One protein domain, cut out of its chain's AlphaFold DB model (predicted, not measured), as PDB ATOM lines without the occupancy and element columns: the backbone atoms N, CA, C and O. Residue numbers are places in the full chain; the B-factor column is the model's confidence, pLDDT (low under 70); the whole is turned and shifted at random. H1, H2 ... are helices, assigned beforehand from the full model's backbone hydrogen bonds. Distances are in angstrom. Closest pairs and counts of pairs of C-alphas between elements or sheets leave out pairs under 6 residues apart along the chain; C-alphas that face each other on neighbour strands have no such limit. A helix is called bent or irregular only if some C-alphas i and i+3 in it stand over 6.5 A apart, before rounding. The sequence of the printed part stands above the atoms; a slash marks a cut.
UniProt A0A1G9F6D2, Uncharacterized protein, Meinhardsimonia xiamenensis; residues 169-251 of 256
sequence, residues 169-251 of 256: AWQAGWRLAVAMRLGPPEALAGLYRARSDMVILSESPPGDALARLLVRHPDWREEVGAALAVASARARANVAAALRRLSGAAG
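AT A GLANCE: This is residues 169 to 251 of the 256 residues of an uncharacterized protein of Meinhardsimonia xiamenensis (UniProt A0A1G9F6D2). A compact cluster of crossed helices is built round H3, with H1, H5 and the long H6 packed on different sides of it. H4 lies near the middle and packs on H6, while the little H2 sits at one end of the cluster, far from H6. The 83 printed residues hold six named helices, H1 to H6 in chain order, and no named strand: all helix. The radius of gyration of the C-alphas is 11.7 A and the spans are 32 by 27 by 21 A.

IN THESE COORDINATES: Find C-alpha 169 at (-11.534, -17.475, 7.639); from there H1 runs 20.2 A to residue 182. Next come H2, residues 185 to 188, 5.2 A; H3, residues 194 to 203, 14.5 A; H4, residues 208 to 216, 12.3 A; and H5, residues 218 to 229, 17.6 A. H5 is irregular: C-alphas 219 and 222 are 7.5 A apart. H6, residues 233 to 250, runs 26.2 A to C-alpha 250 at (-33.332, -28.711, 15.580).

HOW THE PARTS SIT: Start at the hub, H3. It touches H1 at a steep tilt of 41 degrees, opposite ways, closest at C-alphas 197 and 172, 4.9 A. Residues 223 to 228 of H5 touch H3, closest at C-alphas 227 and 195, 5.3 A. H6 touches H3 with residues 234 to 239 alone, about perpendicular at 86 degrees; C-alphas 235 and 203 are closest, 4.8 A. H4 touches H6 at a steep tilt of 52 degrees, closest at C-alphas 208 and 242, 5.3 A. H2 only just touches H5, with 3 pairs of C-alphas within 8 A, closest at 185 and 220, 5.8 A. H1 and H6 are apart. In H3, H4 and H6 every O i to N i+4 pair is within hydrogen-bond range; H1 has 9 of 10 and H5 6 of 8, and H2 is too short for such a pair.

THE WHOLE: Look to Leu 191 and Gly 251 for the two C-alphas farthest apart, 36.0 A. The printed part has no cut, and its five links between helices are tight. Confidence falls under 70 at residues 189 to 191, 206 to 207 and 250 to 251; the mean pLDDT of the printed part is 85.1.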
ATOM      1  N   ALA A 169     -10.416 -16.558   7.438       87.31
ATOM      2  CA  ALA A 169     -11.534 -17.475   7.639       87.31
ATOM      3  C   ALA A 169     -12.907 -16.874   7.330       87.31
ATOM      4  O   ALA A 169     -13.744 -17.504   6.690       87.31
ATOM      5  N   TRP A 170     -13.149 -15.631   7.746       86.81
ATOM      6  CA  TRP A 170     -14.427 -14.979   7.483       86.81
ATOM      7  C   TRP A 170     -14.642 -14.745   5.974       86.81
ATOM      8  O   TRP A 170     -15.757 -14.928   5.490       86.81
ATOM      9  N   GLN A 171     -13.584 -14.430   5.211       89.38
ATOM     10  CA  GLN A 171     -13.647 -14.308   3.749       89.38
ATOM     11  C   GLN A 171     -13.796 -15.670   3.066       89.38
ATOM     12  O   GLN A 171     -14.584 -15.785   2.129       89.38
ATOM     13  N   ALA A 172     -13.102 -16.701   3.555       90.38
ATOM     14  CA  ALA A 172     -13.272 -18.083   3.100       90.38
ATOM     15  C   ALA A 172     -14.732 -18.545   3.256       90.38
ATOM     16  O   ALA A 172     -15.307 -19.129   2.340       90.38
ATOM     17  N   GLY A 173     -15.374 -18.183   4.373       89.69
ATOM     18  CA  GLY A 173     -16.798 -18.419   4.617       89.69
ATOM     19  C   GLY A 173     -17.695 -17.796   3.554       89.69
ATOM     20  O   GLY A 173     -18.593 -18.460   3.039       89.69
ATOM     21  N   TRP A 174     -17.432 -16.540   3.185       88.12
ATOM     22  CA  TRP A 174     -18.185 -15.852   2.136       88.12
ATOM     23  C   TRP A 174     -17.941 -16.438   0.745       88.12
ATOM     24  O   TRP A 174     -18.905 -16.618   0.002       88.12
ATOM     25  N   ARG A 175     -16.691 -16.772   0.399       90.06
ATOM     26  CA  ARG A 175     -16.366 -17.421  -0.882       90.06
ATOM     27  C   ARG A 175     -17.115 -18.738  -1.034       90.06
ATOM     28  O   ARG A 175     -17.803 -18.935  -2.032       90.06
ATOM     29  N   LEU A 176     -17.047 -19.585  -0.008       89.31
ATOM     30  CA  LEU A 176     -17.729 -20.872   0.011       89.31
ATOM     31  C   LEU A 176     -19.254 -20.721  -0.033       89.31
ATOM     32  O   LEU A 176     -19.914 -21.431  -0.784       89.31
ATOM     33  N   ALA A 177     -19.819 -19.748   0.687       86.31
ATOM     34  CA  ALA A 177     -21.253 -19.465   0.647       86.31
ATOM     35  C   ALA A 177     -21.745 -19.019  -0.741       86.31
ATOM     36  O   ALA A 177     -22.860 -19.363  -1.132       86.31
ATOM     37  N   VAL A 178     -20.948 -18.234  -1.472       84.81
ATOM     38  CA  VAL A 178     -21.270 -17.828  -2.849       84.81
ATOM     39  C   VAL A 178     -21.199 -19.035  -3.780       84.81
ATOM     40  O   VAL A 178     -22.140 -19.261  -4.535       84.81
ATOM     41  N   ALA A 179     -20.136 -19.837  -3.685       85.31
ATOM     42  CA  ALA A 179     -19.962 -21.029  -4.507       85.31
ATOM     43  C   ALA A 179     -21.077 -22.059  -4.297       85.31
ATOM     44  O   ALA A 179     -21.746 -22.434  -5.250       85.31
ATOM     45  N   MET A 180     -21.372 -22.437  -3.051       85.00
ATOM     46  CA  MET A 180     -22.407 -23.431  -2.730       85.00
ATOM     47  C   MET A 180     -23.811 -23.072  -3.235       85.00
ATOM     48  O   MET A 180     -24.681 -23.934  -3.321       85.00
ATOM     49  N   ARG A 181     -24.054 -21.797  -3.546       79.69
ATOM     50  CA  ARG A 181     -25.336 -21.295  -4.056       79.69
ATOM     51  C   ARG A 181     -25.400 -21.145  -5.563       79.69
ATOM     52  O   ARG A 181     -26.495 -20.976  -6.085       79.69
ATOM     53  N   LEU A 182     -24.255 -21.139  -6.232       76.62
ATOM     54  CA  LEU A 182     -24.180 -21.068  -7.688       76.62
ATOM     55  C   LEU A 182     -24.477 -22.408  -8.344       76.62
ATOM     56  O   LEU A 182     -24.829 -22.436  -9.513       76.62
ATOM     57  N   GLY A 183     -24.290 -23.510  -7.624       75.88
ATOM     58  CA  GLY A 183     -24.442 -24.818  -8.222       75.88
ATOM     59  C   GLY A 183     -23.910 -25.950  -7.355       75.88
ATOM     60  O   GLY A 183     -23.436 -25.728  -6.232       75.88
ATOM     61  N   PRO A 184     -24.015 -27.174  -7.884       81.00
ATOM     62  CA  PRO A 184     -23.593 -28.373  -7.187       81.00
ATOM     63  C   PRO A 184     -22.053 -28.455  -7.127       81.00
ATOM     64  O   PRO A 184     -21.358 -27.783  -7.906       81.00
ATOM     65  N   PRO A 185     -21.492 -29.225  -6.178       81.44
ATOM     66  CA  PRO A 185     -20.050 -29.290  -5.952       81.44
ATOM     67  C   PRO A 185     -19.254 -29.715  -7.189       81.44
ATOM     68  O   PRO A 185     -18.178 -29.174  -7.423       81.44
ATOM     69  N   GLU A 186     -19.776 -30.605  -8.030       78.00
ATOM     70  CA  GLU A 186     -19.093 -31.106  -9.230       78.00
ATOM     71  C   GLU A 186     -18.817 -29.981 -10.232       78.00
ATOM     72  O   GLU A 186     -17.795 -29.977 -10.915       78.00
ATOM     73  N   ALA A 187     -19.708 -28.988 -10.284       73.38
ATOM     74  CA  ALA A 187     -19.570 -27.841 -11.166       73.38
ATOM     75  C   ALA A 187     -18.600 -26.778 -10.625       73.38
ATOM     76  O   ALA A 187     -18.139 -25.949 -11.403       73.38
ATOM     77  N   LEU A 188     -18.308 -26.751  -9.314       71.62
ATOM     78  CA  LEU A 188     -17.710 -25.575  -8.658       71.62
ATOM     79  C   LEU A 188     -16.531 -25.862  -7.720       71.62
ATOM     80  O   LEU A 188     -15.688 -24.984  -7.520       71.62
ATOM     81  N   ALA A 189     -16.433 -27.057  -7.139       65.94
ATOM     82  CA  ALA A 189     -15.410 -27.395  -6.148       65.94
ATOM     83  C   ALA A 189     -13.988 -27.331  -6.733       65.94
ATOM     84  O   ALA A 189     -13.053 -26.905  -6.045       65.94
ATOM     85  N   GLY A 190     -13.841 -27.675  -8.018       66.75
ATOM     86  CA  GLY A 190     -12.577 -27.605  -8.755       66.75
ATOM     87  C   GLY A 190     -12.154 -26.198  -9.196       66.75
ATOM     88  O   GLY A 190     -10.985 -26.000  -9.509       66.75
ATOM     89  N   LEU A 191     -13.061 -25.216  -9.194       64.25
ATOM     90  CA  LEU A 191     -12.870 -23.964  -9.934       64.25
ATOM     91  C   LEU A 191     -11.993 -22.922  -9.206       64.25
ATOM     92  O   LEU A 191     -11.035 -22.413  -9.772       64.25
ATOM     93  N   TYR A 192     -12.215 -22.631  -7.917       72.00
ATOM     94  CA  TYR A 192     -11.425 -21.601  -7.193       72.00
ATOM     95  C   TYR A 192     -10.681 -22.131  -5.954       72.00
ATOM     96  O   TYR A 192     -10.317 -21.375  -5.051       72.00
ATOM     97  N   ARG A 193     -10.425 -23.447  -5.903       82.88
ATOM     98  CA  ARG A 193      -9.851 -24.151  -4.737       82.88
ATOM     99  C   ARG A 193     -10.750 -24.101  -3.496       82.88
ATOM    100  O   ARG A 193     -10.275 -23.852  -2.386       82.88
ATOM    101  N   ALA A 194     -12.040 -24.400  -3.664       86.06
ATOM    102  CA  ALA A 194     -13.022 -24.408  -2.574       86.06
ATOM    103  C   ALA A 194     -12.585 -25.271  -1.371       86.06
ATOM    104  O   ALA A 194     -12.813 -24.895  -0.223       86.06
ATOM    105  N   ARG A 195     -11.872 -26.380  -1.621       88.81
ATOM    106  CA  ARG A 195     -11.304 -27.242  -0.569       88.81
ATOM    107  C   ARG A 195     -10.351 -26.503   0.371       88.81
ATOM    108  O   ARG A 195     -10.393 -26.741   1.573       88.81
ATOM    109  N   SER A 196      -9.530 -25.577  -0.131       89.06
ATOM    110  CA  SER A 196      -8.652 -24.768   0.727       89.06
ATOM    111  C   SER A 196      -9.459 -23.905   1.696       89.06
ATOM    112  O   SER A 196      -9.130 -23.840   2.877       89.06
ATOM    113  N   ASP A 197     -10.553 -23.303   1.228       91.38
ATOM    114  CA  ASP A 197     -11.445 -22.512   2.081       91.38
ATOM    115  C   ASP A 197     -12.167 -23.379   3.120       91.38
ATOM    116  O   ASP A 197     -12.314 -22.962   4.268       91.38
ATOM    117  N   MET A 198     -12.569 -24.604   2.759       91.88
ATOM    118  CA  MET A 198     -13.138 -25.566   3.711       91.88
ATOM    119  C   MET A 198     -12.142 -25.919   4.820       91.88
ATOM    120  O   MET A 198     -12.521 -25.917   5.992       91.88
ATOM    121  N   VAL A 199     -10.874 -26.164   4.473       90.38
ATOM    122  CA  VAL A 199      -9.816 -26.432   5.461       90.38
ATOM    123  C   VAL A 199      -9.645 -25.231   6.392       90.38
ATOM    124  O   VAL A 199      -9.770 -25.394   7.604       90.38
ATOM    125  N   ILE A 200      -9.493 -24.020   5.845       91.25
ATOM    126  CA  ILE A 200      -9.368 -22.784   6.638       91.25
ATOM    127  C   ILE A 200     -10.540 -22.638   7.617       91.25
ATOM    128  O   ILE A 200     -10.341 -22.354   8.800       91.25
ATOM    129  N   LEU A 201     -11.772 -22.850   7.150       91.31
ATOM    130  CA  LEU A 201     -12.964 -22.752   7.992       91.31
ATOM    131  C   LEU A 201     -13.026 -23.837   9.067       91.31
ATOM    132  O   LEU A 201     -13.484 -23.561  10.172       91.31
ATOM    133  N   SER A 202     -12.581 -25.054   8.752       89.31
ATOM    134  CA  SER A 202     -12.537 -26.158   9.714       89.31
ATOM    135  C   SER A 202     -11.517 -25.916  10.833       89.31
ATOM    136  O   SER A 202     -11.738 -26.310  11.980       89.31
ATOM    137  N   GLU A 203     -10.426 -25.215  10.519       88.12
ATOM    138  CA  GLU A 203      -9.359 -24.875  11.464       88.12
ATOM    139  C   GLU A 203      -9.674 -23.630  12.300       88.12
ATOM    140  O   GLU A 203      -9.123 -23.453  13.387       88.12
ATOM    141  N   SER A 204     -10.607 -22.798  11.838       83.38
ATOM    142  CA  SER A 204     -10.950 -21.528  12.474       83.38
ATOM    143  C   SER A 204     -12.044 -21.686  13.534       83.38
ATOM    144  O   SER A 204     -13.171 -22.060  13.197       83.38
ATOM    145  N   PRO A 205     -11.792 -21.359  14.815       73.62
ATOM    146  CA  PRO A 205     -12.824 -21.371  15.846       73.62
ATOM    147  C   PRO A 205     -13.918 -20.327  15.558       73.62
ATOM    148  O   PRO A 205     -13.600 -19.222  15.116       73.62
ATOM    149  N   PRO A 206     -15.202 -20.623  15.836       58.59
ATOM    150  CA  PRO A 206     -15.713 -21.837  16.487       58.59
ATOM    151  C   PRO A 206     -15.979 -23.055  15.565       58.59
ATOM    152  O   PRO A 206     -16.645 -23.990  15.993       58.59
ATOM    153  N   GLY A 207     -15.510 -23.095  14.311       64.12
ATOM    154  CA  GLY A 207     -15.770 -24.197  13.356       64.12
ATOM    155  C   GLY A 207     -17.220 -24.268  12.847       64.12
ATOM    156  O   GLY A 207     -17.521 -24.904  11.837       64.12
ATOM    157  N   ASP A 208     -18.129 -23.539  13.497       82.50
ATOM    158  CA  ASP A 208     -19.553 -23.493  13.177       82.50
ATOM    159  C   ASP A 208     -19.859 -22.941  11.780       82.50
ATOM    160  O   ASP A 208     -20.937 -23.188  11.244       82.50
ATOM    161  N   ALA A 209     -18.963 -22.147  11.192       86.50
ATOM    162  CA  ALA A 209     -19.197 -21.541   9.885       86.50
ATOM    163  C   ALA A 209     -19.364 -22.609   8.793       86.50
ATOM    164  O   ALA A 209     -20.350 -22.568   8.054       86.50
ATOM    165  N   LEU A 210     -18.459 -23.593   8.749       90.38
ATOM    166  CA  LEU A 210     -18.531 -24.700   7.796       90.38
ATOM    167  C   LEU A 210     -19.730 -25.610   8.089       90.38
ATOM    168  O   LEU A 210     -20.472 -25.955   7.175       90.38
ATOM    169  N   ALA A 211     -19.978 -25.924   9.364       90.38
ATOM    170  CA  ALA A 211     -21.128 -26.733   9.766       90.38
ATOM    171  C   ALA A 211     -22.467 -26.082   9.366       90.38
ATOM    172  O   ALA A 211     -23.331 -26.742   8.794       90.38
ATOM    173  N   ARG A 212     -22.627 -24.769   9.581       88.69
ATOM    174  CA  ARG A 212     -23.825 -24.015   9.165       88.69
ATOM    175  C   ARG A 212     -24.000 -23.973   7.650       88.69
ATOM    176  O   ARG A 212     -25.133 -23.956   7.178       88.69
ATOM    177  N   LEU A 213     -22.906 -23.908   6.892       88.06
ATOM    178  CA  LEU A 213     -22.969 -23.998   5.435       88.06
ATOM    179  C   LEU A 213     -23.419 -25.388   4.991       88.06
ATOM    180  O   LEU A 213     -24.322 -25.482   4.168       88.06
ATOM    181  N   LEU A 214     -22.885 -26.439   5.611       90.06
ATOM    182  CA  LEU A 214     -23.227 -27.819   5.283       90.06
ATOM    183  C   LEU A 214     -24.684 -28.175   5.603       90.06
ATOM    184  O   LEU A 214     -25.326 -28.887   4.839       90.06
ATOM    185  N   VAL A 215     -25.227 -27.647   6.703       89.25
ATOM    186  CA  VAL A 215     -26.657 -27.789   7.028       89.25
ATOM    187  C   VAL A 215     -27.537 -27.163   5.941       89.25
ATOM    188  O   VAL A 215     -28.595 -27.699   5.634       89.25
ATOM    189  N   ARG A 216     -27.103 -26.050   5.333       86.12
ATOM    190  CA  ARG A 216     -27.845 -25.370   4.255       86.12
ATOM    191  C   ARG A 216     -27.635 -25.982   2.871       86.12
ATOM    192  O   ARG A 216     -28.483 -25.791   2.009       86.12
ATOM    193  N   HIS A 217     -26.512 -26.660   2.660       87.75
ATOM    194  CA  HIS A 217     -26.094 -27.212   1.373       87.75
ATOM    195  C   HIS A 217     -25.642 -28.667   1.561       87.75
ATOM    196  O   HIS A 217     -24.442 -28.949   1.503       87.75
ATOM    197  N   PRO A 218     -26.578 -29.596   1.839       90.19
ATOM    198  CA  PRO A 218     -26.242 -30.988   2.136       90.19
ATOM    199  C   PRO A 218     -25.551 -31.703   0.967       90.19
ATOM    200  O   PRO A 218     -24.758 -32.607   1.214       90.19
ATOM    201  N   ASP A 219     -25.768 -31.257  -0.270       89.56
ATOM    202  CA  ASP A 219     -25.146 -31.831  -1.472       89.56
ATOM    203  C   ASP A 219     -23.614 -31.682  -1.468       89.56
ATOM    204  O   ASP A 219     -22.903 -32.440  -2.109       89.56
ATOM    205  N   TRP A 220     -23.069 -30.754  -0.675       91.06
ATOM    206  CA  TRP A 220     -21.626 -30.530  -0.551       91.06
ATOM    207  C   TRP A 220     -20.931 -31.443   0.478       91.06
ATOM    208  O   TRP A 220     -19.747 -31.253   0.768       91.06
ATOM    209  N   ARG A 221     -21.635 -32.424   1.065       91.19
ATOM    210  CA  ARG A 221     -21.092 -33.316   2.112       91.19
ATOM    211  C   ARG A 221     -19.855 -34.085   1.685       91.19
ATOM    212  O   ARG A 221     -18.914 -34.148   2.473       91.19
ATOM    213  N   GLU A 222     -19.841 -34.639   0.480       90.69
ATOM    214  CA  GLU A 222     -18.708 -35.441   0.008       90.69
ATOM    215  C   GLU A 222     -17.447 -34.588  -0.152       90.69
ATOM    216  O   GLU A 222     -16.391 -34.933   0.378       90.69
ATOM    217  N   GLU A 223     -17.573 -33.413  -0.770       90.81
ATOM    218  CA  GLU A 223     -16.462 -32.469  -0.925       90.81
ATOM    219  C   GLU A 223     -15.935 -31.948   0.417       90.81
ATOM    220  O   GLU A 223     -14.722 -31.866   0.627       90.81
ATOM    221  N   VAL A 224     -16.829 -31.649   1.366       91.00
ATOM    222  CA  VAL A 224     -16.423 -31.278   2.729       91.00
ATOM    223  C   VAL A 224     -15.723 -32.449   3.423       91.00
ATOM    224  O   VAL A 224     -14.709 -32.238   4.086       91.00
ATOM    225  N   GLY A 225     -16.208 -33.680   3.247       90.56
ATOM    226  CA  GLY A 225     -15.558 -34.889   3.754       90.56
ATOM    227  C   GLY A 225     -14.140 -35.058   3.205       90.56
ATOM    228  O   GLY A 225     -13.202 -35.258   3.980       90.56
ATOM    229  N   ALA A 226     -13.960 -34.883   1.895       90.56
ATOM    230  CA  ALA A 226     -12.655 -34.934   1.240       90.56
ATOM    231  C   ALA A 226     -11.698 -33.850   1.770       90.56
ATOM    232  O   ALA A 226     -10.534 -34.133   2.054       90.56
ATOM    233  N   ALA A 227     -12.180 -32.619   1.971       90.19
ATOM    234  CA  ALA A 227     -11.383 -31.547   2.567       90.19
ATOM    235  C   ALA A 227     -10.993 -31.841   4.029       90.19
ATOM    236  O   ALA A 227      -9.864 -31.581   4.442       90.19
ATOM    237  N   LEU A 228     -11.899 -32.424   4.819       91.69
ATOM    238  CA  LEU A 228     -11.637 -32.785   6.214       91.69
ATOM    239  C   LEU A 228     -10.687 -33.982   6.364       91.69
ATOM    240  O   LEU A 228     -10.035 -34.113   7.404       91.69
ATOM    241  N   ALA A 229     -10.568 -34.834   5.343       92.75
ATOM    242  CA  ALA A 229      -9.633 -35.957   5.347       92.75
ATOM    243  C   ALA A 229      -8.176 -35.484   5.497       92.75
ATOM    244  O   ALA A 229      -7.397 -36.102   6.222       92.75
ATOM    245  N   VAL A 230      -7.843 -34.341   4.888       91.25
ATOM    246  CA  VAL A 230      -6.511 -33.714   4.961       91.25
ATOM    247  C   VAL A 230      -6.384 -32.654   6.063       91.25
ATOM    248  O   VAL A 230      -5.290 -32.151   6.300       91.25
ATOM    249  N   ALA A 231      -7.478 -32.314   6.751       90.31
ATOM    250  CA  ALA A 231      -7.470 -31.353   7.852       90.31
ATOM    251  C   ALA A 231      -6.942 -31.968   9.162       90.31
ATOM    252  O   ALA A 231      -6.942 -33.188   9.361       90.31
ATOM    253  N   SER A 232      -6.540 -31.110  10.106       92.62
ATOM    254  CA  SER A 232      -6.086 -31.553  11.429       92.62
ATOM    255  C   SER A 232      -7.172 -32.317  12.210       92.62
ATOM    256  O   SER A 232      -8.374 -32.078  12.066       92.62
ATOM    257  N   ALA A 233      -6.760 -33.210  13.119       92.56
ATOM    258  CA  ALA A 233      -7.692 -33.936  13.992       92.56
ATOM    259  C   ALA A 233      -8.580 -32.983  14.817       92.56
ATOM    260  O   ALA A 233      -9.772 -33.236  14.999       92.56
ATOM    261  N   ARG A 234      -8.014 -31.847  15.246       89.94
ATOM    262  CA  ARG A 234      -8.738 -30.770  15.930       89.94
ATOM    263  C   ARG A 234      -9.825 -30.162  15.044       89.94
ATOM    264  O   ARG A 234     -10.949 -29.993  15.507       89.94
ATOM    265  N   ALA A 235      -9.514 -29.857  13.786       88.38
ATOM    266  CA  ALA A 235     -10.479 -29.305  12.842       88.38
ATOM    267  C   ALA A 235     -11.656 -30.261  12.599       88.38
ATOM    268  O   ALA A 235     -12.818 -29.859  12.689       88.38
ATOM    269  N   ARG A 236     -11.366 -31.554  12.402       92.06
ATOM    270  CA  ARG A 236     -12.399 -32.598  12.290       92.06
ATOM    271  C   ARG A 236     -13.298 -32.651  13.526       92.06
ATOM    272  O   ARG A 236     -14.522 -32.658  13.396       92.06
ATOM    273  N   ALA A 237     -12.706 -32.640  14.722       90.06
ATOM    274  CA  ALA A 237     -13.451 -32.652  15.978       90.06
ATOM    275  C   ALA A 237     -14.337 -31.405  16.144       90.06
ATOM    276  O   ALA A 237     -15.493 -31.530  16.555       90.06
ATOM    277  N   ASN A 238     -13.833 -30.221  15.775       87.50
ATOM    278  CA  ASN A 238     -14.584 -28.965  15.828       87.50
ATOM    279  C   ASN A 238     -15.827 -29.008  14.935       87.50
ATOM    280  O   ASN A 238     -16.925 -28.691  15.396       87.50
ATOM    281  N   VAL A 239     -15.672 -29.425  13.675       90.12
ATOM    282  CA  VAL A 239     -16.790 -29.495  12.722       90.12
ATOM    283  C   VAL A 239     -17.813 -30.545  13.159       90.12
ATOM    284  O   VAL A 239     -19.010 -30.261  13.163       90.12
ATOM    285  N   ALA A 240     -17.364 -31.719  13.615       90.31
ATOM    286  CA  ALA A 240     -18.255 -32.754  14.138       90.31
ATOM    287  C   ALA A 240     -19.042 -32.276  15.371       90.31
ATOM    288  O   ALA A 240     -20.251 -32.499  15.468       90.31
ATOM    289  N   ALA A 241     -18.384 -31.585  16.307       90.12
ATOM    290  CA  ALA A 241     -19.045 -31.008  17.472       90.12
ATOM    291  C   ALA A 241     -20.071 -29.935  17.076       90.12
ATOM    292  O   ALA A 241     -21.181 -29.929  17.610       90.12
ATOM    293  N   ALA A 242     -19.733 -29.066  16.122       90.25
ATOM    294  CA  ALA A 242     -20.639 -28.043  15.613       90.25
ATOM    295  C   ALA A 242     -21.878 -28.646  14.934       90.25
ATOM    296  O   ALA A 242     -22.994 -28.216  15.218       90.25
ATOM    297  N   LEU A 243     -21.707 -29.678  14.103       89.94
ATOM    298  CA  LEU A 243     -22.825 -30.386  13.473       89.94
ATOM    299  C   LEU A 243     -23.749 -31.022  14.517       89.94
ATOM    300  O   LEU A 243     -24.955 -30.807  14.455       89.94
ATOM    301  N   ARG A 244     -23.198 -31.703  15.534       90.12
ATOM    302  CA  ARG A 244     -24.001 -32.263  16.638       90.12
ATOM    303  C   ARG A 244     -24.808 -31.195  17.374       90.12
ATOM    304  O   ARG A 244     -25.982 -31.417  17.657       90.12
ATOM    305  N   ARG A 245     -24.207 -30.033  17.661       90.19
ATOM    306  CA  ARG A 245     -24.914 -28.908  18.297       90.19
ATOM    307  C   ARG A 245     -26.078 -28.409  17.442       90.19
ATOM    308  O   ARG A 245     -27.153 -28.178  17.979       90.19
ATOM    309  N   LEU A 246     -25.866 -28.256  16.135       86.88
ATOM    310  CA  LEU A 246     -26.899 -27.778  15.211       86.88
ATOM    311  C   LEU A 246     -28.038 -28.799  15.054       86.88
ATOM    312  O   LEU A 246     -29.201 -28.411  15.084       86.88
ATOM    313  N   SER A 247     -27.724 -30.093  14.966       84.06
ATOM    314  CA  SER A 247     -28.732 -31.160  14.906       84.06
ATOM    315  C   SER A 247     -29.529 -31.295  16.210       84.06
ATOM    316  O   SER A 247     -30.743 -31.455  16.168       84.06
ATOM    317  N   GLY A 248     -28.874 -31.182  17.371       80.75
ATOM    318  CA  GLY A 248     -29.537 -31.239  18.681       80.75
ATOM    319  C   GLY A 248     -30.323 -29.975  19.057       80.75
ATOM    320  O   GLY A 248     -31.110 -30.000  20.002       80.75
ATOM    321  N   ALA A 249     -30.108 -28.858  18.357       72.38
ATOM    322  CA  ALA A 249     -30.975 -27.685  18.447       72.38
ATOM    323  C   ALA A 249     -32.273 -27.911  17.655       72.38
ATOM    324  O   ALA A 249     -33.349 -27.725  18.204       72.38
ATOM    325  N   ALA A 250     -32.171 -28.430  16.427       62.12
ATOM    326  CA  ALA A 250     -33.332 -28.711  15.580       62.12
ATOM    327  C   ALA A 250     -34.296 -29.763  16.167       62.12
ATOM    328  O   ALA A 250     -35.489 -29.702  15.907       62.12
ATOM    329  N   GLY A 251     -33.793 -30.717  16.960       58.75
ATOM    330  CA  GLY A 251     -34.640 -31.713  17.629       58.75
ATOM    331  C   GLY A 251     -35.472 -31.155  18.788       58.75
ATOM    332  O   GLY A 251     -36.557 -31.653  19.035       58.75
TER     333      GLY A 251